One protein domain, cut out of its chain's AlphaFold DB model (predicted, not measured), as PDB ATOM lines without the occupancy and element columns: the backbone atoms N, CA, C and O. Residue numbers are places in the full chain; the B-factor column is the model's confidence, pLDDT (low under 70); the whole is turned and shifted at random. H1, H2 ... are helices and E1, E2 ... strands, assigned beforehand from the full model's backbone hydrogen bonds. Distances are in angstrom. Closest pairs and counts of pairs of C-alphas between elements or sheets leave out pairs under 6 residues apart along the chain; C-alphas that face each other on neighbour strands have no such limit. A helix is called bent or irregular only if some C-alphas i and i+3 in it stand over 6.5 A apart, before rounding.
ATOM      1  N   SER A   4     -27.920  36.444  22.458       95.81
ATOM      2  CA  SER A   4     -27.187  35.179  22.367       95.81
ATOM      3  C   SER A   4     -27.598  34.298  21.176       95.81
ATOM      4  O   SER A   4     -26.773  33.526  20.694       95.81
ATOM      5  N   GLU A   5     -28.818  34.448  20.648       94.94
ATOM      6  CA  GLU A   5     -29.314  33.702  19.474       94.94
ATOM      7  C   GLU A   5     -28.818  34.285  18.138       94.94
ATOM      8  O   GLU A   5     -28.869  33.623  17.101       94.94
ATOM      9  N   ILE A   6     -28.332  35.530  18.137       95.50
ATOM     10  CA  ILE A   6     -27.841  36.203  16.930       95.50
ATOM     11  C   ILE A   6     -26.373  35.843  16.710       95.50
ATOM     12  O   ILE A   6     -25.555  35.946  17.625       95.50
ATOM     13  N   VAL A   7     -25.987  35.492  15.489       93.56
ATOM     14  CA  VAL A   7     -24.592  35.152  15.183       93.56
ATOM     15  C   VAL A   7     -23.741  36.426  15.100       93.56
ATOM     16  O   VAL A   7     -24.094  37.391  14.430       93.56
ATOM     17  N   GLY A   8     -22.591  36.444  15.782       92.88
ATOM     18  CA  GLY A   8     -21.623  37.545  15.692       92.88
ATOM     19  C   GLY A   8     -22.066  38.851  16.372       92.88
ATOM     20  O   GLY A   8     -22.690  38.828  17.433       92.88
ATOM     21  N   GLN A   9     -21.663  39.987  15.787       93.25
ATOM     22  CA  GLN A   9     -22.009  41.359  16.203       93.25
ATOM     23  C   GLN A   9     -21.739  41.710  17.684       93.25
ATOM     24  O   GLN A   9     -22.500  42.450  18.306       93.25
ATOM     25  N   LYS A  10     -20.658  41.180  18.273       95.19
ATOM     26  CA  LYS A  10     -20.360  41.327  19.713       95.19
ATOM     27  C   LYS A  10     -20.318  42.790  20.172       95.19
ATOM     28  O   LYS A  10     -20.954  43.134  21.161       95.19
ATOM     29  N   GLU A  11     -19.615  43.637  19.427       96.12
ATOM     30  CA  GLU A  11     -19.442  45.058  19.753       96.12
ATOM     31  C   GLU A  11     -20.773  45.819  19.707       96.12
ATOM     32  O   GLU A  11     -21.101  46.549  20.639       96.12
ATOM     33  N   ILE A  12     -21.584  45.591  18.668       96.00
ATOM     34  CA  ILE A  12     -22.889  46.246  18.509       96.00
ATOM     35  C   ILE A  12     -23.836  45.822  19.635       96.00
ATOM     36  O   ILE A  12     -24.481  46.669  20.250       96.00
ATOM     37  N   LYS A  13     -23.887  44.525  19.968       97.06
ATOM     38  CA  LYS A  13     -24.698  44.021  21.089       97.06
ATOM     39  C   LYS A  13     -24.313  44.694  22.405       97.06
ATOM     40  O   LYS A  13     -25.191  45.178  23.112       97.06
ATOM     41  N   GLN A  14     -23.014  44.793  22.699       97.25
ATOM     42  CA  GLN A  14     -22.526  45.479  23.899       97.25
ATOM     43  C   GLN A  14     -22.906  46.963  23.921       97.25
ATOM     44  O   GLN A  14     -23.355  47.463  24.951       97.25
ATOM     45  N   GLN A  15     -22.799  47.665  22.790       96.88
ATOM     46  CA  GLN A  15     -23.229  49.061  22.695       96.88
ATOM     47  C   GLN A  15     -24.731  49.219  22.967       96.88
ATOM     48  O   GLN A  15     -25.128  50.096  23.731       96.88
ATOM     49  N   LEU A  16     -25.575  48.358  22.391       97.25
ATOM     50  CA  LEU A  16     -27.023  48.386  22.614       97.25
ATOM     51  C   LEU A  16     -27.370  48.152  24.090       97.25
ATOM     52  O   LEU A  16     -28.141  48.916  24.673       97.25
ATOM     53  N   ILE A  17     -26.746  47.155  24.714       97.56
ATOM     54  CA  ILE A  17     -26.880  46.870  26.146       97.56
ATOM     55  C   ILE A  17     -26.522  48.104  26.982       97.56
ATOM     56  O   ILE A  17     -27.305  48.513  27.845       97.56
ATOM     57  N   GLN A  18     -25.386  48.739  26.679       97.12
ATOM     58  CA  GLN A  18     -24.906  49.920  27.393       97.12
ATOM     59  C   GLN A  18     -25.891  51.091  27.287       97.12
ATOM     60  O   GLN A  18     -26.167  51.753  28.286       97.12
ATOM     61  N   THR A  19     -26.491  51.318  26.112       96.88
ATOM     62  CA  THR A  19     -27.464  52.412  25.947       96.88
ATOM     63  C   THR A  19     -28.692  52.261  26.842       96.88
ATOM     64  O   THR A  19     -29.226  53.262  27.313       96.88
ATOM     65  N   VAL A  20     -29.125  51.030  27.127       96.00
ATOM     66  CA  VAL A  20     -30.237  50.773  28.056       96.00
ATOM     67  C   VAL A  20     -29.776  50.901  29.503       96.00
ATOM     68  O   VAL A  20     -30.486  51.504  30.305       96.00
ATOM     69  N   ALA A  21     -28.584  50.391  29.834       95.50
ATOM     70  CA  ALA A  21     -28.009  50.499  31.176       95.50
ATOM     71  C   ALA A  21     -27.845  51.963  31.621       95.50
ATOM     72  O   ALA A  21     -28.106  52.305  32.771       95.50
ATOM     73  N   GLU A  22     -27.476  52.839  30.689       96.62
ATOM     74  CA  GLU A  22     -27.299  54.273  30.928       96.62
ATOM     75  C   GLU A  22     -28.581  55.094  30.745       96.62
ATOM     76  O   GLU A  22     -28.537  56.317  30.861       96.62
ATOM     77  N   GLN A  23     -29.715  54.458  30.426       93.50
ATOM     78  CA  GLN A  23     -30.987  55.136  30.135       93.50
ATOM     79  C   GLN A  23     -30.894  56.136  28.960       93.50
ATOM     80  O   GLN A  23     -31.614  57.131  28.902       93.50
ATOM     81  N   ARG A  24     -30.020  55.856  27.983       95.12
ATOM     82  CA  ARG A  24     -29.777  56.663  26.772       95.12
ATOM     83  C   ARG A  24     -30.309  55.980  25.512       95.12
ATOM     84  O   ARG A  24     -29.629  55.883  24.486       95.12
ATOM     85  N   VAL A  25     -31.544  55.491  25.582       94.75
ATOM     86  CA  VAL A  25     -32.220  54.850  24.449       94.75
ATOM     87  C   VAL A  25     -32.705  55.925  23.471       94.75
ATOM     88  O   VAL A  25     -33.588  56.716  23.795       94.75
ATOM     89  N   SER A  26     -32.123  55.959  22.268       94.38
ATOM     90  CA  SER A  26     -32.562  56.864  21.194       94.38
ATOM     91  C   SER A  26     -33.971  56.503  20.727       94.38
ATOM     92  O   SER A  26     -34.264  55.324  20.527       94.38
ATOM     93  N   HIS A  27     -34.808  57.517  20.493       95.12
ATOM     94  CA  HIS A  27     -36.165  57.335  19.976       95.12
ATOM     95  C   HIS A  27     -36.179  56.780  18.545       95.12
ATOM     96  O   HIS A  27     -37.126  56.098  18.183       95.12
ATOM     97  N   ALA A  28     -35.135  57.029  17.750       95.56
ATOM     98  CA  ALA A  28     -34.978  56.490  16.402       95.56
ATOM     99  C   ALA A  28     -33.590  55.861  16.225       95.56
ATOM    100  O   ALA A  28     -32.577  56.437  16.648       95.56
ATOM    101  N   ARG A  29     -33.528  54.673  15.611       96.19
ATOM    102  CA  ARG A  29     -32.277  53.954  15.332       96.19
ATOM    103  C   ARG A  29     -32.352  53.150  14.039       96.19
ATOM    104  O   ARG A  29     -33.253  52.342  13.875       96.19
ATOM    105  N   LEU A  30     -31.369  53.358  13.164       95.50
ATOM    106  CA  LEU A  30     -31.196  52.639  11.901       95.50
ATOM    107  C   LEU A  30     -30.178  51.506  12.064       95.50
ATOM    108  O   LEU A  30     -29.031  51.749  12.439       95.50
ATOM    109  N   PHE A  31     -30.604  50.285  11.765       95.50
ATOM    110  CA  PHE A  31     -29.822  49.057  11.742       95.50
ATOM    111  C   PHE A  31     -29.376  48.759  10.308       95.50
ATOM    112  O   PHE A  31     -29.869  47.853   9.636       95.50
ATOM    113  N   LEU A  32     -28.400  49.529   9.831       93.50
ATOM    114  CA  LEU A  32     -27.860  49.367   8.486       93.50
ATOM    115  C   LEU A  32     -26.871  48.193   8.415       93.50
ATOM    116  O   LEU A  32     -25.881  48.157   9.146       93.50
ATOM    117  N   GLY A  33     -27.104  47.273   7.486       90.94
ATOM    118  CA  GLY A  33     -26.204  46.162   7.189       90.94
ATOM    119  C   GLY A  33     -26.566  45.499   5.860       90.94
ATOM    120  O   GLY A  33     -27.662  45.732   5.349       90.94
ATOM    121  N   PRO A  34     -25.663  44.693   5.271       90.88
ATOM    122  CA  PRO A  34     -25.980  43.940   4.064       90.88
ATOM    123  C   PRO A  34     -27.102  42.929   4.328       90.88
ATOM    124  O   PRO A  34     -27.365  42.542   5.470       90.88
ATOM    125  N   GLU A  35     -27.748  42.471   3.263       88.69
ATOM    126  CA  GLU A  35     -28.751  41.413   3.341       88.69
ATOM    127  C   GLU A  35     -28.196  40.170   4.063       88.69
ATOM    128  O   GLU A  35     -27.025  39.818   3.917       88.69
ATOM    129  N   GLY A  36     -29.012  39.545   4.917       88.50
ATOM    130  CA  GLY A  36     -28.595  38.396   5.728       88.50
ATOM    131  C   GLY A  36     -27.675  38.724   6.915       88.50
ATOM    132  O   GLY A  36     -27.331  37.826   7.679       88.50
ATOM    133  N   SER A  37     -27.307  39.992   7.146       91.25
ATOM    134  CA  SER A  37     -26.465  40.386   8.294       91.25
ATOM    135  C   SER A  37     -27.142  40.239   9.660       91.25
ATOM    136  O   SER A  37     -26.457  40.246  10.682       91.25
ATOM    137  N   GLY A  38     -28.470  40.099   9.699       92.88
ATOM    138  CA  GLY A  38     -29.242  39.965  10.935       92.88
ATOM    139  C   GLY A  38     -29.697  41.290  11.553       92.88
ATOM    140  O   GLY A  38     -30.036  41.302  12.733       92.88
ATOM    141  N   SER A  39     -29.728  42.397  10.800       94.56
ATOM    142  CA  SER A  39     -30.242  43.695  11.279       94.56
ATOM    143  C   SER A  39     -31.649  43.608  11.876       94.56
ATOM    144  O   SER A  39     -31.882  44.102  12.977       94.56
ATOM    145  N   LEU A  40     -32.576  42.926  11.193       95.69
ATOM    146  CA  LEU A  40     -33.953  42.766  11.665       95.69
ATOM    147  C   LEU A  40     -34.019  41.946  12.965       95.69
ATOM    148  O   LEU A  40     -34.702  42.324  13.918       95.69
ATOM    149  N   ALA A  41     -33.260  40.848  13.021       96.56
ATOM    150  CA  ALA A  41     -33.108  40.032  14.220       96.56
ATOM    151  C   ALA A  41     -32.544  40.852  15.394       96.56
ATOM    152  O   ALA A  41     -33.056  40.780  16.513       96.56
ATOM    153  N   LEU A  42     -31.536  41.689  15.134       97.25
ATOM    154  CA  LEU A  42     -30.925  42.559  16.135       97.25
ATOM    155  C   LEU A  42     -31.888  43.633  16.646       97.25
ATOM    156  O   LEU A  42     -31.962  43.840  17.858       97.25
ATOM    157  N   ALA A  43     -32.660  44.262  15.759       97.44
ATOM    158  CA  ALA A  43     -33.698  45.216  16.136       97.44
ATOM    159  C   ALA A  43     -34.743  44.569  17.061       97.44
ATOM    160  O   ALA A  43     -35.117  45.152  18.082       97.44
ATOM    161  N   LEU A  44     -35.164  43.333  16.762       97.94
ATOM    162  CA  LEU A  44     -36.098  42.588  17.607       97.94
ATOM    163  C   LEU A  44     -35.491  42.200  18.963       97.94
ATOM    164  O   LEU A  44     -36.158  42.348  19.987       97.94
ATOM    165  N   ALA A  45     -34.250  41.707  18.986       98.12
ATOM    166  CA  ALA A  45     -33.561  41.375  20.234       98.12
ATOM    167  C   ALA A  45     -33.412  42.608  21.131       98.12
ATOM    168  O   ALA A  45     -33.659  42.541  22.335       98.12
ATOM    169  N   TYR A  46     -33.085  43.754  20.535       98.25
ATOM    170  CA  TYR A  46     -32.982  45.012  21.255       98.25
ATOM    171  C   TYR A  46     -34.334  45.488  21.798       98.25
ATOM    172  O   TYR A  46     -34.425  45.843  22.973       98.25
ATOM    173  N   ALA A  47     -35.399  45.411  20.994       98.00
ATOM    174  CA  ALA A  47     -36.762  45.704  21.440       98.00
ATOM    175  C   ALA A  47     -37.171  44.824  22.633       98.00
ATOM    176  O   ALA A  47     -37.662  45.322  23.648       98.00
ATOM    177  N   GLN A  48     -36.893  43.518  22.549       98.19
ATOM    178  CA  GLN A  48     -37.150  42.584  23.641       98.19
ATOM    179  C   GLN A  48     -36.349  42.953  24.895       98.19
ATOM    180  O   GLN A  48     -36.901  42.918  25.993       98.19
ATOM    181  N   TYR A  49     -35.080  43.339  24.749       98.12
ATOM    182  CA  TYR A  49     -34.219  43.730  25.868       98.12
ATOM    183  C   TYR A  49     -34.727  44.987  26.586       98.12
ATOM    184  O   TYR A  49     -34.793  45.021  27.820       98.12
ATOM    185  N   VAL A  50     -35.181  45.987  25.826       97.31
ATOM    186  CA  VAL A  50     -35.805  47.204  26.368       97.31
ATOM    187  C   VAL A  50     -37.090  46.877  27.141       97.31
ATOM    188  O   VAL A  50     -37.279  47.387  28.247       97.31
ATOM    189  N   SER A  51     -37.941  45.994  26.612       97.06
ATOM    190  CA  SER A  51     -39.214  45.610  27.245       97.06
ATOM    191  C   SER A  51     -39.093  44.510  28.313       97.06
ATOM    192  O   SER A  51     -40.073  44.203  28.990       97.06
ATOM    193  N   CYS A  52     -37.923  43.890  28.485       97.56
ATOM    194  CA  CYS A  52     -37.743  42.770  29.403       97.56
ATOM    195  C   CYS A  52     -37.783  43.207  30.878       97.56
ATOM    196  O   CYS A  52     -36.932  43.964  31.338       97.56
ATOM    197  N   GLU A  53     -38.716  42.627  31.639       96.19
ATOM    198  CA  GLU A  53     -38.908  42.873  33.080       96.19
ATOM    199  C   GLU A  53     -37.711  42.449  33.955       96.19
ATOM    200  O   GLU A  53     -37.409  43.108  34.941       96.19
ATOM    201  N   ASN A  54     -37.021  41.358  33.594       96.19
ATOM    202  CA  ASN A  54     -35.964  40.741  34.413       96.19
ATOM    203  C   ASN A  54     -34.651  40.571  33.632       96.19
ATOM    204  O   ASN A  54     -34.034  39.509  33.667       96.19
ATOM    205  N   ARG A  55     -34.268  41.573  32.834       95.38
ATOM    206  CA  ARG A  55     -33.062  41.503  31.987       95.38
ATOM    207  C   ARG A  55     -31.789  41.311  32.818       95.38
ATOM    208  O   ARG A  55     -31.668  41.865  33.908       95.38
ATOM    209  N   SER A  56     -30.848  40.533  32.290       96.19
ATOM    210  CA  SER A  56     -29.492  40.433  32.831       96.19
ATOM    211  C   SER A  56     -28.625  41.573  32.273       96.19
ATOM    212  O   SER A  56     -29.060  42.272  31.358       96.19
ATOM    213  N   PRO A  57     -27.389  41.761  32.770       95.31
ATOM    214  CA  PRO A  57     -26.451  42.717  32.184       95.31
ATOM    215  C   PRO A  57     -26.068  42.421  30.730       95.31
ATOM    216  O   PRO A  57     -25.483  43.284  30.091       95.31
ATOM    217  N   GLU A  58     -26.350  41.220  30.216       95.19
ATOM    218  CA  GLU A  58     -25.915  40.792  28.882       95.19
ATOM    219  C   GLU A  58     -27.071  40.455  27.930       95.19
ATOM    220  O   GLU A  58     -26.884  40.475  26.714       95.19
ATOM    221  N   ASP A  59     -28.261  40.123  28.437       97.62
ATOM    222  CA  ASP A  59     -29.368  39.667  27.593       97.62
ATOM    223  C   ASP A  59     -30.740  39.791  28.278       97.62
ATOM    224  O   ASP A  59     -30.879  40.067  29.474       97.62
ATOM    225  N   SER A  60     -31.798  39.559  27.506       97.81
ATOM    226  CA  SER A  60     -33.156  39.416  28.028       97.81
ATOM    227  C   SER A  60     -33.310  38.088  28.776       97.81
ATOM    228  O   SER A  60     -32.685  37.095  28.426       97.81
ATOM    229  N   CYS A  61     -34.216  38.005  29.755       97.56
ATOM    230  CA  CYS A  61     -34.403  36.756  30.510       97.56
ATOM    231  C   CYS A  61     -35.043  35.608  29.712       97.56
ATOM    232  O   CYS A  61     -35.004  34.464  30.151       97.56
ATOM    233  N   GLY A  62     -35.742  35.906  28.612       97.19
ATOM    234  CA  GLY A  62     -36.453  34.916  27.793       97.19
ATOM    235  C   GLY A  62     -37.729  34.327  28.420       97.19
ATOM    236  O   GLY A  62     -38.544  33.753  27.702       97.19
ATOM    237  N   VAL A  63     -37.958  34.501  29.727       97.50
ATOM    238  CA  VAL A  63     -39.011  33.779  30.466       97.50
ATOM    239  C   VAL A  63     -40.124  34.649  31.054       97.50
ATOM    240  O   VAL A  63     -41.178  34.095  31.377       97.50
ATOM    241  N   CYS A  64     -39.937  35.969  31.189       97.44
ATOM    242  CA  CYS A  64     -40.977  36.875  31.700       97.44
ATOM    243  C   CYS A  64     -42.158  37.017  30.725       97.44
ATOM    244  O   CYS A  64     -42.077  36.590  29.567       97.44
ATOM    245  N   ALA A  65     -43.263  37.613  31.184       97.06
ATOM    246  CA  ALA A  65     -44.477  37.744  30.381       97.06
ATOM    247  C   ALA A  65     -44.212  38.514  29.080       97.06
ATOM    248  O   ALA A  65     -44.604  38.041  28.009       97.06
ATOM    249  N   SER A  66     -43.470  39.626  29.158       97.44
ATOM    250  CA  SER A  66     -43.047  40.372  27.970       97.44
ATOM    251  C   SER A  66     -42.189  39.518  27.020       97.44
ATOM    252  O   SER A  66     -42.551  39.344  25.853       97.44
ATOM    253  N   CYS A  67     -41.120  38.873  27.509       97.94
ATOM    254  CA  CYS A  67     -40.236  38.036  26.682       97.94
ATOM    255  C   CYS A  67     -40.981  36.896  25.968       97.94
ATOM    256  O   CYS A  67     -40.747  36.653  24.785       97.94
ATOM    257  N   ARG A  68     -41.930  36.232  26.644       97.62
ATOM    258  CA  ARG A  68     -42.761  35.170  26.041       97.62
ATOM    259  C   ARG A  68     -43.710  35.677  24.954       97.62
ATOM    260  O   ARG A  68     -44.202  34.881  24.151       97.62
ATOM    261  N   LYS A  69     -44.071  36.961  24.968       97.94
ATOM    262  CA  LYS A  69     -44.868  37.590  23.904       97.94
ATOM    263  C   LYS A  69     -43.971  38.025  22.747       97.94
ATOM    264  O   LYS A  69     -44.338  37.798  21.597       97.94
ATOM    265  N   TYR A  70     -42.782  38.550  23.039       97.88
ATOM    266  CA  TYR A  70     -41.762  38.869  22.036       97.88
ATOM    267  C   TYR A  70     -41.297  37.638  21.254       97.88
ATOM    268  O   TYR A  70     -41.226  37.696  20.030       97.88
ATOM    269  N   SER A  71     -41.062  36.500  21.916       96.44
ATOM    270  CA  SER A  71     -40.654  35.255  21.242       96.44
ATOM    271  C   SER A  71     -41.684  34.723  20.242       96.44
ATOM    272  O   SER A  71     -41.334  33.950  19.362       96.44
ATOM    273  N   ARG A  72     -42.944  35.153  20.362       96.81
ATOM    274  CA  ARG A  72     -44.046  34.823  19.447       96.81
ATOM    275  C   ARG A  72     -44.491  36.016  18.596       96.81
ATOM    276  O   ARG A  72     -45.480  35.902  17.879       96.81
ATOM    277  N   LEU A  73     -43.801  37.158  18.691       97.44
ATOM    278  CA  LEU A  73     -44.114  38.399  17.968       97.44
ATOM    279  C   LEU A  73     -45.558  38.893  18.202       97.44
ATOM    280  O   LEU A  73     -46.221  39.420  17.303       97.44
ATOM    281  N   ILE A  74     -46.072  38.678  19.416       97.19
ATOM    282  CA  ILE A  74     -47.445  39.018  19.826       97.19
ATOM    283  C   ILE A  74     -47.490  40.053  20.955       97.19
ATOM    284  O   ILE A  74     -48.521  40.214  21.603       97.19
ATOM    285  N   HIS A  75     -46.367  40.711  21.248       97.75
ATOM    286  CA  HIS A  75     -46.337  41.744  22.277       97.75
ATOM    287  C   HIS A  75     -47.209  42.932  21.837       97.75
ATOM    288  O   HIS A  75     -47.040  43.399  20.712       97.75
ATOM    289  N   PRO A  76     -48.145  43.420  22.675       96.44
ATOM    290  CA  PRO A  76     -49.101  44.457  22.270       96.44
ATOM    291  C   PRO A  76     -48.414  45.771  21.883       96.44
ATOM    292  O   PRO A  76     -48.870  46.453  20.972       96.44
ATOM    293  N   ASP A  77     -47.287  46.069  22.530       97.31
ATOM    294  CA  ASP A  77     -46.469  47.262  22.273       97.31
ATOM    295  C   ASP A  77     -45.369  47.055  21.220       97.31
ATOM    296  O   ASP A  77     -44.515  47.921  21.043       97.31
ATOM    297  N   LEU A  78     -45.357  45.902  20.542       97.50
ATOM    298  CA  LEU A  78     -44.458  45.621  19.427       97.50
ATOM    299  C   LEU A  78     -45.238  45.728  18.119       97.50
ATOM    300  O   LEU A  78     -46.210  45.007  17.879       97.50
ATOM    301  N   HIS A  79     -44.790  46.620  17.252       97.19
ATOM    302  CA  HIS A  79     -45.395  46.869  15.959       97.19
ATOM    303  C   HIS A  79     -44.381  46.604  14.858       97.19
ATOM    304  O   HIS A  79     -43.206  46.936  14.988       97.19
ATOM    305  N   PHE A  80     -44.865  46.031  13.763       97.56
ATOM    306  CA  PHE A  80     -44.076  45.800  12.566       97.56
ATOM    307  C   PHE A  80     -44.658  46.584  11.401       97.56
ATOM    308  O   PHE A  80     -45.883  46.680  11.277       97.56
ATOM    309  N   SER A  81     -43.763  47.087  10.565       97.50
ATOM    310  CA  SER A  81     -44.038  47.529   9.207       97.50
ATOM    311  C   SER A  81     -42.988  46.908   8.289       97.50
ATOM    312  O   SER A  81     -41.839  46.739   8.687       97.50
ATOM    313  N   TYR A  82     -43.388  46.491   7.100       96.56
ATOM    314  CA  TYR A  82     -42.546  45.786   6.134       96.56
ATOM    315  C   TYR A  82     -43.188  45.903   4.752       96.56
ATOM    316  O   TYR A  82     -44.385  46.191   4.681       96.56
ATOM    317  N   PRO A  83     -42.456  45.665   3.652       95.31
ATOM    318  CA  PRO A  83     -43.043  45.696   2.321       95.31
ATOM    319  C   PRO A  83     -44.082  44.581   2.175       95.31
ATOM    320  O   PRO A  83     -43.838  43.440   2.568       95.31
ATOM    321  N   PHE A  84     -45.236  44.888   1.591       93.75
ATOM    322  CA  PHE A  84     -46.284  43.905   1.301       93.75
ATOM    323  C   PHE A  84     -46.844  44.096  -0.112       93.75
ATOM    324  O   PHE A  84     -46.523  45.062  -0.802       93.75
ATOM    325  N   PHE A  85     -47.665  43.143  -0.564       90.38
ATOM    326  CA  PHE A  85     -48.207  43.097  -1.927       90.38
ATOM    327  C   PHE A  85     -49.704  43.407  -1.912       90.38
ATOM    328  O   PHE A  85     -50.545  42.509  -2.022       90.38
ATOM    329  N   ALA A  86     -50.029  44.689  -1.744       87.25
ATOM    330  CA  ALA A  86     -51.403  45.156  -1.618       87.25
ATOM    331  C   ALA A  86     -52.250  44.797  -2.855       87.25
ATOM    332  O   ALA A  86     -51.913  45.137  -3.991       87.25
ATOM    333  N   LYS A  87     -53.384  44.132  -2.637       88.00
ATOM    334  CA  LYS A  87     -54.459  43.939  -3.623       88.00
ATOM    335  C   LYS A  87     -55.464  45.087  -3.574       88.00
ATOM    336  O   LYS A  87     -56.124  45.357  -4.577       88.00
ATOM    337  N   LYS A  88     -55.593  45.745  -2.417       90.00
ATOM    338  CA  LYS A  88     -56.476  46.900  -2.204       90.00
ATOM    339  C   LYS A  88     -55.714  48.080  -1.592       90.00
ATOM    340  O   LYS A  88     -54.767  47.851  -0.845       90.00
ATOM    341  N   PRO A  89     -56.124  49.334  -1.859       89.94
ATOM    342  CA  PRO A  89     -55.408  50.514  -1.365       89.94
ATOM    343  C   PRO A  89     -55.366  50.657   0.163       89.94
ATOM    344  O   PRO A  89     -54.488  51.338   0.678       89.94
ATOM    345  N   ASP A  90     -56.322  50.060   0.875       93.31
ATOM    346  CA  ASP A  90     -56.477  50.126   2.331       93.31
ATOM    347  C   ASP A  90     -55.791  48.971   3.080       93.31
ATOM    348  O   ASP A  90     -55.815  48.941   4.310       93.31
ATOM    349  N   GLU A  91     -55.175  48.026   2.361       94.50
ATOM    350  CA  GLU A  91     -54.388  46.961   2.980       94.50
ATOM    351  C   GLU A  91     -53.106  47.519   3.612       94.50
ATOM    352  O   GLU A  91     -52.464  48.435   3.095       94.50
ATOM    353  N   THR A  92     -52.750  46.933   4.750       96.50
ATOM    354  CA  THR A  92     -51.646  47.324   5.633       96.50
ATOM    355  C   THR A  92     -50.815  46.096   5.992       96.50
ATOM    356  O   THR A  92     -51.252  44.962   5.778       96.50
ATOM    357  N   ALA A  93     -49.662  46.285   6.635       95.31
ATOM    358  CA  ALA A  93     -48.827  45.172   7.091       95.31
ATOM    359  C   ALA A  93     -49.595  44.215   8.029       95.31
ATOM    360  O   ALA A  93     -49.378  43.009   8.027       95.31
ATOM    361  N   LEU A  94     -50.580  44.720   8.786       94.50
ATOM    362  CA  LEU A  94     -51.405  43.887   9.670       94.50
ATOM    363  C   LEU A  94     -52.201  42.805   8.944       94.50
ATOM    364  O   LEU A  94     -52.493  41.776   9.550       94.50
ATOM    365  N   ASN A  95     -52.567  43.036   7.684       95.44
ATOM    366  CA  ASN A  95     -53.301  42.059   6.888       95.44
ATOM    367  C   ASN A  95     -52.467  40.796   6.611       95.44
ATOM    368  O   ASN A  95     -53.060  39.764   6.328       95.44
ATOM    369  N   PHE A  96     -51.138  40.877   6.751       95.00
ATOM    370  CA  PHE A  96     -50.167  39.811   6.475       95.00
ATOM    371  C   PHE A  96     -49.401  39.372   7.737       95.00
ATOM    372  O   PHE A  96     -48.311  38.799   7.673       95.00
ATOM    373  N   ILE A  97     -49.928  39.696   8.926       95.31
ATOM    374  CA  ILE A  97     -49.201  39.495  10.185       95.31
ATOM    375  C   ILE A  97     -48.988  38.019  10.524       95.31
ATOM    376  O   ILE A  97     -48.043  37.700  11.242       95.31
ATOM    377  N   GLN A  98     -49.858  37.115  10.065       95.31
ATOM    378  CA  GLN A  98     -49.704  35.686  10.341       95.31
ATOM    379  C   GLN A  98     -48.527  35.127   9.541       95.31
ATOM    380  O   GLN A  98     -47.606  34.557  10.122       95.31
ATOM    381  N   GLU A  99     -48.503  35.420   8.247       95.38
ATOM    382  CA  GLU A  99     -47.455  35.044   7.309       95.38
ATOM    383  C   GLU A  99     -46.115  35.654   7.718       95.38
ATOM    384  O   GLU A  99     -45.095  34.968   7.710       95.38
ATOM    385  N   TRP A 100     -46.115  36.919   8.154       95.94
ATOM    386  CA  TRP A 100     -44.915  37.584   8.664       95.94
ATOM    387  C   TRP A 100     -44.325  36.856   9.867       95.94
ATOM    388  O   TRP A 100     -43.117  36.631   9.942       95.94
ATOM    389  N   ARG A 101     -45.178  36.468  10.820       95.94
ATOM    390  CA  ARG A 101     -44.734  35.739  12.010       95.94
ATOM    391  C   ARG A 101     -44.160  34.383  11.643       95.94
ATOM    392  O   ARG A 101     -43.116  34.019  12.172       95.94
ATOM    393  N   GLU A 102     -44.820  33.655  10.754       95.50
ATOM    394  CA  GLU A 102     -44.338  32.362  10.270       95.50
ATOM    395  C   GLU A 102     -42.989  32.496   9.560       95.50
ATOM    396  O   GLU A 102     -42.054  31.768   9.896       95.50
ATOM    397  N   ALA A 103     -42.858  33.462   8.647       95.12
ATOM    398  CA  ALA A 103     -41.625  33.719   7.911       95.12
ATOM    399  C   ALA A 103     -40.469  34.069   8.853       95.12
ATOM    400  O   ALA A 103     -39.415  33.434   8.809       95.12
ATOM    401  N   PHE A 104     -40.687  35.026   9.758       95.19
ATOM    402  CA  PHE A 104     -39.655  35.483  10.680       95.19
ATOM    403  C   PHE A 104     -39.246  34.403  11.689       95.19
ATOM    404  O   PHE A 104     -38.060  34.220  11.955       95.19
ATOM    405  N   LEU A 105     -40.207  33.667  12.262       95.25
ATOM    406  CA  LEU A 105     -39.903  32.594  13.216       95.25
ATOM    407  C   LEU A 105     -39.200  31.406  12.545       95.25
ATOM    408  O   LEU A 105     -38.434  30.710  13.208       95.25
ATOM    409  N   LYS A 106     -39.437  31.186  11.247       95.00
ATOM    410  CA  LYS A 106     -38.728  30.183  10.447       95.00
ATOM    411  C   LYS A 106     -37.300  30.623  10.114       95.00
ATOM    412  O   LYS A 106     -36.384  29.815  10.246       95.00
ATOM    413  N   ASN A 107     -37.112  31.870   9.683       94.75
ATOM    414  CA  ASN A 107     -35.805  32.434   9.352       94.75
ATOM    415  C   ASN A 107     -35.710  33.918   9.771       94.75
ATOM    416  O   ASN A 107     -36.156  34.792   9.034       94.75
ATOM    417  N   PRO A 108     -35.063  34.245  10.904       94.00
ATOM    418  CA  PRO A 108     -34.861  35.633  11.338       94.00
ATOM    419  C   PRO A 108     -33.933  36.471  10.450       94.00
ATOM    420  O   PRO A 108     -33.837  37.687  10.627       94.00
ATOM    421  N   TYR A 109     -33.212  35.818   9.536       94.81
ATOM    422  CA  TYR A 109     -32.301  36.435   8.575       94.81
ATOM    423  C   TYR A 109     -32.934  36.522   7.184       94.81
ATOM    424  O   TYR A 109     -32.202  36.668   6.207       94.81
ATOM    425  N   LEU A 110     -34.268  36.403   7.107       93.56
ATOM    426  CA  LEU A 110     -34.975  36.374   5.839       93.56
ATOM    427  C   LEU A 110     -34.674  37.595   4.971       93.56
ATOM    428  O   LEU A 110     -34.484  38.707   5.474       93.56
ATOM    429  N   ASN A 111     -34.698  37.383   3.662       93.12
ATOM    430  CA  ASN A 111     -34.658  38.449   2.676       93.12
ATOM    431  C   ASN A 111     -36.015  38.688   2.004       93.12
ATOM    432  O   ASN A 111     -37.011  38.004   2.264       93.12
ATOM    433  N   LEU A 112     -36.065  39.703   1.137       91.00
ATOM    434  CA  LEU A 112     -37.297  40.080   0.451       91.00
ATOM    435  C   LEU A 112     -37.807  38.987  -0.496       91.00
ATOM    436  O   LEU A 112     -39.017  38.861  -0.669       91.00
ATOM    437  N   ASP A 113     -36.917  38.205  -1.104       90.19
ATOM    438  CA  ASP A 113     -37.310  37.129  -2.012       90.19
ATOM    439  C   ASP A 113     -37.952  35.963  -1.245       90.19
ATOM    440  O   ASP A 113     -39.020  35.491  -1.630       90.19
ATOM    441  N   GLU A 114     -37.384  35.559  -0.105       91.12
ATOM    442  CA  GLU A 114     -37.992  34.591   0.814       91.12
ATOM    443  C   GLU A 114     -39.353  35.082   1.321       91.12
ATOM    444  O   GLU A 114     -40.318  34.314   1.353       91.12
ATOM    445  N   TRP A 115     -39.460  36.372   1.662       92.56
ATOM    446  CA  TRP A 115     -40.733  36.976   2.057       92.56
ATOM    447  C   TRP A 115     -41.767  36.961   0.924       92.56
ATOM    448  O   TRP A 115     -42.925  36.598   1.136       92.56
ATOM    449  N   ARG A 116     -41.352  37.287  -0.306       90.25
ATOM    450  CA  ARG A 116     -42.206  37.224  -1.499       90.25
ATOM    451  C   ARG A 116     -42.730  35.812  -1.744       90.25
ATOM    452  O   ARG A 116     -43.918  35.647  -2.023       90.25
ATOM    453  N   HIS A 117     -41.866  34.806  -1.611       87.12
ATOM    454  CA  HIS A 117     -42.244  33.401  -1.751       87.12
ATOM    455  C   HIS A 117     -43.249  32.954  -0.686       87.12
ATOM    456  O   HIS A 117     -44.164  32.201  -1.011       87.12
ATOM    457  N   GLN A 118     -43.134  33.440   0.555       84.38
ATOM    458  CA  GLN A 118     -44.097  33.122   1.616       84.38
ATOM    459  C   GLN A 118     -45.519  33.601   1.279       84.38
ATOM    460  O   GLN A 118     -46.490  32.947   1.651       84.38
ATOM    461  N   LEU A 119     -45.647  34.729   0.578       83.69
ATOM    462  CA  LEU A 119     -46.936  35.338   0.244       83.69
ATOM    463  C   LEU A 119     -47.552  34.849  -1.077       83.69
ATOM    464  O   LEU A 119     -48.590  35.379  -1.480       83.69
ATOM    465  N   ASP A 120     -46.916  33.890  -1.764       80.62
ATOM    466  CA  ASP A 120     -47.289  33.452  -3.123       80.62
ATOM    467  C   ASP A 120     -47.515  34.651  -4.070       80.62
ATOM    468  O   ASP A 120     -48.449  34.735  -4.873       80.62
ATOM    469  N   ALA A 121     -46.679  35.676  -3.889       72.94
ATOM    470  CA  ALA A 121     -46.805  36.960  -4.551       72.94
ATOM    471  C   ALA A 121     -45.835  37.029  -5.736       72.94
ATOM    472  O   ALA A 121     -44.847  37.762  -5.707       72.94
ATOM    473  N   GLU A 122     -46.109  36.260  -6.792       74.25
ATOM    474  CA  GLU A 122     -45.390  36.379  -8.071       74.25
ATOM    475  C   GLU A 122     -45.410  37.828  -8.586       74.25
ATOM    476  O   GLU A 122     -46.424  38.495  -8.403       74.25
ATOM    477  N   ASN A 123     -44.338  38.294  -9.257       70.56
ATOM    478  CA  ASN A 123     -44.182  39.536 -10.058       70.56
ATOM    479  C   ASN A 123     -44.798  40.861  -9.546       70.56
ATOM    480  O   ASN A 123     -44.714  41.884 -10.227       70.56
ATOM    481  N   LYS A 124     -45.416  40.890  -8.369       79.88
ATOM    482  CA  LYS A 124     -46.039  42.067  -7.781       79.88
ATOM    483  C   LYS A 124     -44.958  42.907  -7.140       79.88
ATOM    484  O   LYS A 124     -44.053  42.398  -6.482       79.88
ATOM    485  N   GLN A 125     -45.075  44.212  -7.316       84.56
ATOM    486  CA  GLN A 125     -44.188  45.150  -6.660       84.56
ATOM    487  C   GLN A 125     -44.576  45.244  -5.183       84.56
ATOM    488  O   GLN A 125     -45.731  45.523  -4.863       84.56
ATOM    489  N   ALA A 126     -43.618  44.980  -4.297       91.62
ATOM    490  CA  ALA A 126     -43.797  45.234  -2.876       91.62
ATOM    491  C   ALA A 126     -43.753  46.745  -2.625       91.62
ATOM    492  O   ALA A 126     -42.983  47.455  -3.276       91.62
ATOM    493  N   ASN A 127     -44.546  47.237  -1.679       94.38
ATOM    494  CA  ASN A 127     -44.457  48.614  -1.205       94.38
ATOM    495  C   ASN A 127     -44.908  48.744   0.255       94.38
ATOM    496  O   ASN A 127     -45.581  47.867   0.796       94.38
ATOM    497  N   ILE A 128     -44.537  49.862   0.881       96.69
ATOM    498  CA  ILE A 128     -45.110  50.337   2.142       96.69
ATOM    499  C   ILE A 128     -45.971  51.550   1.785       96.69
ATOM    500  O   ILE A 128     -45.470  52.649   1.562       96.69
ATOM    501  N   ASN A 129     -47.273  51.322   1.618       96.44
ATOM    502  CA  ASN A 129     -48.192  52.324   1.079       96.44
ATOM    503  C   ASN A 129     -48.597  53.399   2.117       96.44
ATOM    504  O   ASN A 129     -48.354  53.283   3.318       96.44
ATOM    505  N   ILE A 130     -49.300  54.438   1.656       97.19
ATOM    506  CA  ILE A 130     -49.799  55.519   2.523       97.19
ATOM    507  C   ILE A 130     -50.786  55.040   3.602       97.19
ATOM    508  O   ILE A 130     -50.851  55.622   4.686       97.19
ATOM    509  N   ALA A 131     -51.551  53.973   3.337       97.44
ATOM    510  CA  ALA A 131     -52.477  53.407   4.318       97.44
ATOM    511  C   ALA A 131     -51.719  52.824   5.521       97.44
ATOM    512  O   ALA A 131     -52.120  53.048   6.666       97.44
ATOM    513  N   GLU A 132     -50.583  52.166   5.280       97.75
ATOM    514  CA  GLU A 132     -49.671  51.702   6.325       97.75
ATOM    515  C   GLU A 132     -49.088  52.876   7.120       97.75
ATOM    516  O   GLU A 132     -49.124  52.843   8.350       97.75
ATOM    517  N   CYS A 133     -48.652  53.962   6.466       97.50
ATOM    518  CA  CYS A 133     -48.173  55.164   7.163       97.50
ATOM    519  C   CYS A 133     -49.229  55.743   8.120       97.50
ATOM    520  O   CYS A 133     -48.944  56.015   9.291       97.50
ATOM    521  N   HIS A 134     -50.477  55.892   7.664       97.31
ATOM    522  CA  HIS A 134     -51.574  56.356   8.519       97.31
ATOM    523  C   HIS A 134     -51.864  55.386   9.673       97.31
ATOM    524  O   HIS A 134     -52.126  55.817  10.803       97.31
ATOM    525  N   GLN A 135     -51.786  54.079   9.418       96.94
ATOM    526  CA  GLN A 135     -51.989  53.056  10.437       96.94
ATOM    527  C   GLN A 135     -50.876  53.065  11.494       96.94
ATOM    528  O   GLN A 135     -51.167  52.904  12.684       96.94
ATOM    529  N   ILE A 136     -49.624  53.302  11.095       96.69
ATOM    530  CA  ILE A 136     -48.489  53.508  12.003       96.69
ATOM    531  C   ILE A 136     -48.759  54.706  12.911       96.69
ATOM    532  O   ILE A 136     -48.748  54.553  14.132       96.69
ATOM    533  N   ILE A 137     -49.073  55.875  12.344       96.25
ATOM    534  CA  ILE A 137     -49.330  57.101  13.120       96.25
ATOM    535  C   ILE A 137     -50.451  56.865  14.142       96.25
ATOM    536  O   ILE A 137     -50.310  57.204  15.320       96.25
ATOM    537  N   ARG A 138     -51.543  56.214  13.719       95.00
ATOM    538  CA  ARG A 138     -52.661  55.867  14.603       95.00
ATOM    539  C   ARG A 138     -52.218  54.970  15.758       95.00
ATOM    540  O   ARG A 138     -52.521  55.298  16.903       95.00
ATOM    541  N   LYS A 139     -51.501  53.874  15.492       92.50
ATOM    542  CA  LYS A 139     -50.988  52.979  16.547       92.50
ATOM    543  C   LYS A 139     -50.066  53.718  17.512       92.50
ATOM    544  O   LYS A 139     -50.222  53.603  18.722       92.50
ATOM    545  N   LEU A 140     -49.143  54.518  16.983       92.69
ATOM    546  CA  LEU A 140     -48.140  55.206  17.789       92.69
ATOM    547  C   LEU A 140     -48.707  56.373  18.614       92.69
ATOM    548  O   LEU A 140     -48.100  56.781  19.603       92.69
ATOM    549  N   SER A 141     -49.896  56.873  18.283       92.81
ATOM    550  CA  SER A 141     -50.605  57.835  19.137       92.81
ATOM    551  C   SER A 141     -51.111  57.232  20.457       92.81
ATOM    552  O   SER A 141     -51.363  57.966  21.413       92.81
ATOM    553  N   LEU A 142     -51.242  55.902  20.540       93.56
ATOM    554  CA  LEU A 142     -51.721  55.218  21.738       93.56
ATOM    555  C   LEU A 142     -50.615  55.117  22.797       93.56
ATOM    556  O   LEU A 142     -49.417  55.130  22.498       93.56
ATOM    557  N   LYS A 143     -51.008  55.020  24.068       94.56
ATOM    558  CA  LYS A 143     -50.059  54.758  25.158       94.56
ATOM    559  C   LYS A 143     -49.592  53.296  25.109       94.56
ATOM    560  O   LYS A 143     -50.404  52.449  24.736       94.56
ATOM    561  N   PRO A 144     -48.342  53.003  25.513       94.56
ATOM    562  CA  PRO A 144     -47.923  51.631  25.770       94.56
ATOM    563  C   PRO A 144     -48.884  50.941  26.749       94.56
ATOM    564  O   PRO A 144     -49.350  51.567  27.706       94.56
ATOM    565  N   PHE A 145     -49.208  49.681  26.481       93.75
ATOM    566  CA  PHE A 145     -50.186  48.891  27.214       93.75
ATOM    567  C   PHE A 145     -49.551  48.115  28.371       93.75
ATOM    568  O   PHE A 145     -50.071  48.149  29.484       93.75
ATOM    569  N   GLU A 146     -48.428  47.438  28.130       93.69
ATOM    570  CA  GLU A 146     -47.779  46.547  29.103       93.69
ATOM    571  C   GLU A 146     -46.296  46.849  29.328       93.69
ATOM    572  O   GLU A 146     -45.795  46.575  30.417       93.69
ATOM    573  N   SER A 147     -45.581  47.400  28.341       92.38
ATOM    574  CA  SER A 147     -44.172  47.776  28.504       92.38
ATOM    575  C   SER A 147     -43.969  49.273  28.689       92.38
ATOM    576  O   SER A 147     -44.842  50.093  28.424       92.38
ATOM    577  N   GLU A 148     -42.773  49.647  29.150       92.38
ATOM    578  CA  GLU A 148     -42.409  51.054  29.289       92.38
ATOM    579  C   GLU A 148     -42.459  51.788  27.945       92.38
ATOM    580  O   GLU A 148     -43.031  52.871  27.862       92.38
ATOM    581  N   TYR A 149     -41.897  51.180  26.903       95.88
ATOM    582  CA  TYR A 149     -41.881  51.715  25.549       95.88
ATOM    583  C   TYR A 149     -42.804  50.918  24.640       95.88
ATOM    584  O   TYR A 149     -42.991  49.719  24.843       95.88
ATOM    585  N   LYS A 150     -43.301  51.573  23.595       96.38
ATOM    586  CA  LYS A 150     -43.801  50.904  22.396       96.38
ATOM    587  C   LYS A 150     -42.790  51.036  21.271       96.38
ATOM    588  O   LYS A 150     -42.147  52.077  21.132       96.38
ATOM    589  N   VAL A 151     -42.642  49.973  20.495       97.81
ATOM    590  CA  VAL A 151     -41.587  49.836  19.497       97.81
ATOM    591  C   VAL A 151     -42.214  49.589  18.135       97.81
ATOM    592  O   VAL A 151     -42.993  48.651  17.974       97.81
ATOM    593  N   LEU A 152     -41.857  50.409  17.149       98.00
ATOM    594  CA  LEU A 152     -42.069  50.113  15.739       98.00
ATOM    595  C   LEU A 152     -40.764  49.590  15.145       98.00
ATOM    596  O   LEU A 152     -39.764  50.302  15.151       98.00
ATOM    597  N   ILE A 153     -40.798  48.378  14.604       98.12
ATOM    598  CA  ILE A 153     -39.744  47.833  13.753       98.12
ATOM    599  C   ILE A 153     -40.223  47.938  12.304       98.12
ATOM    600  O   ILE A 153     -41.211  47.309  11.929       98.12
ATOM    601  N   MET A 154     -39.538  48.745  11.504       97.44
ATOM    602  CA  MET A 154     -39.782  48.914  10.081       97.44
ATOM    603  C   MET A 154     -38.691  48.197   9.299       97.44
ATOM    604  O   MET A 154     -37.546  48.616   9.310       97.44
ATOM    605  N   TRP A 155     -39.035  47.111   8.621       96.94
ATOM    606  CA  TRP A 155     -38.093  46.402   7.768       96.94
ATOM    607  C   TRP A 155     -38.130  46.976   6.352       96.94
ATOM    608  O   TRP A 155     -39.215  47.176   5.813       96.94
ATOM    609  N   LEU A 156     -36.957  47.214   5.757       95.75
ATOM    610  CA  LEU A 156     -36.790  47.764   4.403       95.75
ATOM    611  C   LEU A 156     -37.538  49.104   4.198       95.75
ATOM    612  O   LEU A 156     -38.429  49.201   3.342       95.75
ATOM    613  N   PRO A 157     -37.218  50.151   4.990       95.50
ATOM    614  CA  PRO A 157     -37.883  51.457   4.917       95.50
ATOM    615  C   PRO A 157     -37.775  52.137   3.542       95.50
ATOM    616  O   PRO A 157     -38.593  52.996   3.224       95.50
ATOM    617  N   GLU A 158     -36.823  51.753   2.691       94.56
ATOM    618  CA  GLU A 158     -36.695  52.236   1.311       94.56
ATOM    619  C   GLU A 158     -37.938  51.958   0.442       94.56
ATOM    620  O   GLU A 158     -38.180  52.672  -0.529       94.56
ATOM    621  N   TYR A 159     -38.778  50.989   0.826       96.00
ATOM    622  CA  TYR A 159     -40.052  50.685   0.157       96.00
ATOM    623  C   TYR A 159     -41.190  51.661   0.499       96.00
ATOM    624  O   TYR A 159     -42.293  51.511  -0.033       96.00
ATOM    625  N   LEU A 160     -40.942  52.655   1.360       95.75
ATOM    626  CA  LEU A 160     -41.841  53.794   1.568       95.75
ATOM    627  C   LEU A 160     -41.882  54.735   0.358       95.75
ATOM    628  O   LEU A 160     -42.911  55.368   0.117       95.75
ATOM    629  N   ASP A 161     -40.766  54.863  -0.370       94.62
ATOM    630  CA  ASP A 161     -40.594  55.861  -1.433       94.62
ATOM    631  C   ASP A 161     -41.089  57.256  -0.962       94.62
ATOM    632  O   ASP A 161     -40.750  57.718   0.132       94.62
ATOM    633  N   LYS A 162     -41.949  57.927  -1.734       95.62
ATOM    634  CA  LYS A 162     -42.532  59.231  -1.385       95.62
ATOM    635  C   LYS A 162     -43.490  59.211  -0.188       95.62
ATOM    636  O   LYS A 162     -43.719  60.267   0.408       95.62
ATOM    637  N   GLU A 163     -44.063  58.057   0.162       96.25
ATOM    638  CA  GLU A 163     -45.065  57.948   1.236       96.25
ATOM    639  C   GLU A 163     -44.433  58.102   2.626       96.25
ATOM    640  O   GLU A 163     -45.115  58.465   3.590       96.25
ATOM    641  N   GLY A 164     -43.109  57.928   2.729       94.19
ATOM    642  CA  GLY A 164     -42.345  58.152   3.958       94.19
ATOM    643  C   GLY A 164     -42.460  59.579   4.503       94.19
ATOM    644  O   GLY A 164     -42.367  59.782   5.714       94.19
ATOM    645  N   ASN A 165     -42.772  60.561   3.649       96.25
ATOM    646  CA  ASN A 165     -43.005  61.948   4.063       96.25
ATOM    647  C   ASN A 165     -44.122  62.081   5.108       96.25
ATOM    648  O   ASN A 165     -44.063  62.964   5.965       96.25
ATOM    649  N   ALA A 166     -45.119  61.189   5.081       97.00
ATOM    650  CA  ALA A 166     -46.204  61.184   6.059       97.00
ATOM    651  C   ALA A 166     -45.712  60.892   7.490       97.00
ATOM    652  O   ALA A 166     -46.361  61.294   8.456       97.00
ATOM    653  N   LEU A 167     -44.565  60.217   7.639       96.38
ATOM    654  CA  LEU A 167     -44.011  59.823   8.932       96.38
ATOM    655  C   LEU A 167     -43.042  60.861   9.521       96.38
ATOM    656  O   LEU A 167     -42.803  60.823  10.722       96.38
ATOM    657  N   LEU A 168     -42.530  61.819   8.740       95.12
ATOM    658  CA  LEU A 168     -41.475  62.747   9.190       95.12
ATOM    659  C   LEU A 168     -41.801  63.426  10.525       95.12
ATOM    660  O   LEU A 168     -41.009  63.373  11.461       95.12
ATOM    661  N   LYS A 169     -43.024  63.949  10.662       94.50
ATOM    662  CA  LYS A 169     -43.456  64.620  11.893       94.50
ATOM    663  C   LYS A 169     -43.433  63.700  13.119       94.50
ATOM    664  O   LYS A 169     -43.049  64.134  14.197       94.50
ATOM    665  N   VAL A 170     -43.854  62.439  12.972       94.44
ATOM    666  CA  VAL A 170     -43.874  61.489  14.102       94.44
ATOM    667  C   VAL A 170     -42.471  60.981  14.446       94.44
ATOM    668  O   VAL A 170     -42.254  60.494  15.550       94.44
ATOM    669  N   ILE A 171     -41.523  61.091  13.517       93.31
ATOM    670  CA  ILE A 171     -40.120  60.726  13.732       93.31
ATOM    671  C   ILE A 171     -39.387  61.845  14.464       93.31
ATOM    672  O   ILE A 171     -38.667  61.567  15.418       93.31
ATOM    673  N   GLU A 172     -39.589  63.091  14.036       94.06
ATOM    674  CA  GLU A 172     -38.990  64.279  14.654       94.06
ATOM    675  C   GLU A 172     -39.536  64.528  16.066       94.06
ATOM    676  O   GLU A 172     -38.776  64.824  16.988       94.06
ATOM    677  N   GLU A 173     -40.848  64.361  16.249       93.56
ATOM    678  CA  GLU A 173     -41.546  64.590  17.516       93.56
ATOM    679  C   GLU A 173     -42.363  63.349  17.914       93.56
ATOM    680  O   GLU A 173     -43.599  63.334  17.828       93.56
ATOM    681  N   PRO A 174     -41.695  62.263  18.341       93.56
ATOM    682  CA  PRO A 174     -42.372  61.015  18.638       93.56
ATOM    683  C   PRO A 174     -43.268  61.148  19.876       93.56
ATOM    684  O   PRO A 174     -42.898  61.798  20.860       93.56
ATOM    685  N   PRO A 175     -44.429  60.467  19.903       93.50
ATOM    686  CA  PRO A 175     -45.219  60.332  21.117       93.50
ATOM    687  C   PRO A 175     -44.363  59.766  22.254       93.50
ATOM    688  O   PRO A 175     -43.467  58.950  22.018       93.50
ATOM    689  N   GLN A 176     -44.656  60.149  23.498       92.62
ATOM    690  CA  GLN A 176     -43.860  59.707  24.647       92.62
ATOM    691  C   GLN A 176     -43.684  58.182  24.677       92.62
ATOM    692  O   GLN A 176     -44.620  57.421  24.409       92.62
ATOM    693  N   LYS A 177     -42.465  57.763  25.032       94.56
ATOM    694  CA  LYS A 177     -42.054  56.359  25.140       94.56
ATOM    695  C   LYS A 177     -42.290  55.549  23.854       94.56
ATOM    696  O   LYS A 177     -42.762  54.416  23.897       94.56
ATOM    697  N   THR A 178     -41.954  56.138  22.709       96.81
ATOM    698  CA  THR A 178     -42.012  55.485  21.393       96.81
ATOM    699  C   THR A 178     -40.608  55.316  20.836       96.81
ATOM    700  O   THR A 178     -39.827  56.266  20.857       96.81
ATOM    701  N   LEU A 179     -40.301  54.117  20.346       97.50
ATOM    702  CA  LEU A 179     -39.027  53.776  19.725       97.50
ATOM    703  C   LEU A 179     -39.261  53.319  18.283       97.50
ATOM    704  O   LEU A 179     -40.155  52.514  18.025       97.50
ATOM    705  N   PHE A 180     -38.442  53.814  17.365       97.50
ATOM    706  CA  PHE A 180     -38.434  53.462  15.954       97.50
ATOM    707  C   PHE A 180     -37.127  52.771  15.602       97.50
ATOM    708  O   PHE A 180     -36.052  53.357  15.765       97.50
ATOM    709  N   TYR A 181     -37.227  51.546  15.104       97.31
ATOM    710  CA  TYR A 181     -36.111  50.770  14.582       97.31
ATOM    711  C   TYR A 181     -36.343  50.522  13.094       97.31
ATOM    712  O   TYR A 181     -37.397  50.005  12.732       97.31
ATOM    713  N   TRP A 182     -35.378  50.898  12.261       89.94
ATOM    714  CA  TRP A 182     -35.392  50.716  10.803       89.94
ATOM    715  C   TRP A 182     -34.226  49.844  10.360       89.94
ATOM    716  O   TRP A 182     -33.186  49.923  11.053       89.94
TER     717      TRP A 182
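AT A GLANCE: This is residues 4 to 182 of the 182 residues of the protein "DNA polymerase III delta prime subunit" of Arcticibacter svalbardensis MN12-7 (UniProt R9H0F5). A small three-stranded sheet forms the core, with H2 over one face and H6 over the other, making three layers, and H7 packs on H6. H1 lies at one end of the longest axis, beyond H2, while H4 and H5 meet nearly at right angles towards the other end. The printed part has 179 residues, with seven named helices and three named strands in the order H1 H2 H3 E1 H4 H5 H6 E2 H7 E3. The sheet is E1, E2, E3, all parallel, and the class is mostly helix. The whole is compact, with a radius of gyration of the C-alphas of 15.8 A, and spans 45 by 33 by 28 A.

IN THESE COORDINATES: H1, residues 10 to 21, begins at C-alpha 10 (-20.360, 41.327, 19.713) and is 16.6 A long. H2, residues 39 to 51, is 18.4 A long, and H3 is residues 65 to 70. E1 is residues 78 to 81. H4, residues 93 to 106, is 18.4 A long and irregular, with C-alphas 95 and 98 8.1 A apart; H5 is residues 112 to 118. H6, residues 130 to 140, is 15.4 A long. E2, residues 150 to 154, is 13.1 A long. H7, residues 157 to 172, is 16.1 A long and irregular, with C-alphas 159 and 162 9.0 A apart and a kink of 104 degrees near residue 164. E3, residues 178 to 181, ends at C-alpha 181 (-36.111, 50.770, 14.582).

HOW THE PARTS SIT: E1 and E2 are parallel at 23 degrees, with N 79 and O 151 2.8 A apart, within hydrogen-bond range. E2 and E3 are parallel at 24 degrees, with N 152 and O 179 2.8 A apart, also within range. E2, H7 and E3 form a strand-helix-strand unit, two parallel neighbour strands with a helix between, and its crossover is right-handed; E1, H4 H5 H6 and E2 form another. H2 is on the sheet at a height of 9.4 A, along the strands. H6 is on the opposite face at 9.8 A, over E1 and E2. H4 and H7 only graze the sheet. H6 touches residues 163 to 170 of H7, closest at the C-alphas of Ile 130 and Glu 163, 5.5 A. H2 and H3 form a helical hairpin, closest at the C-alphas of Gln 48 and Tyr 70, 6.1 A. H1 and H2 only just touch, with 3 pairs of C-alphas within 8 A, the closest being those of Val 20 and Val 50, 6.8 A. H4 touches H5, about perpendicular at 85 degrees, closest at the C-alphas of Ala 103 and Trp 115, 6.8 A. Every O i to N i+4 pair is within range in H1, H2, H3, H5 and H6, against 8 of 10 in H4 and 2 of 12 in H7, where 9 of 13 O i to N i+3 pairs are.

THE WHOLE: The C-alphas of Glu 22 and Asn 123, the two farthest apart, are 46.7 A apart. The printed part has no cut. The links H1 to H2, H2 to H3, E1 to H4 and H5 to H6 are long. The mean pLDDT of the printed part is 94.5, and no printed residue is under 70.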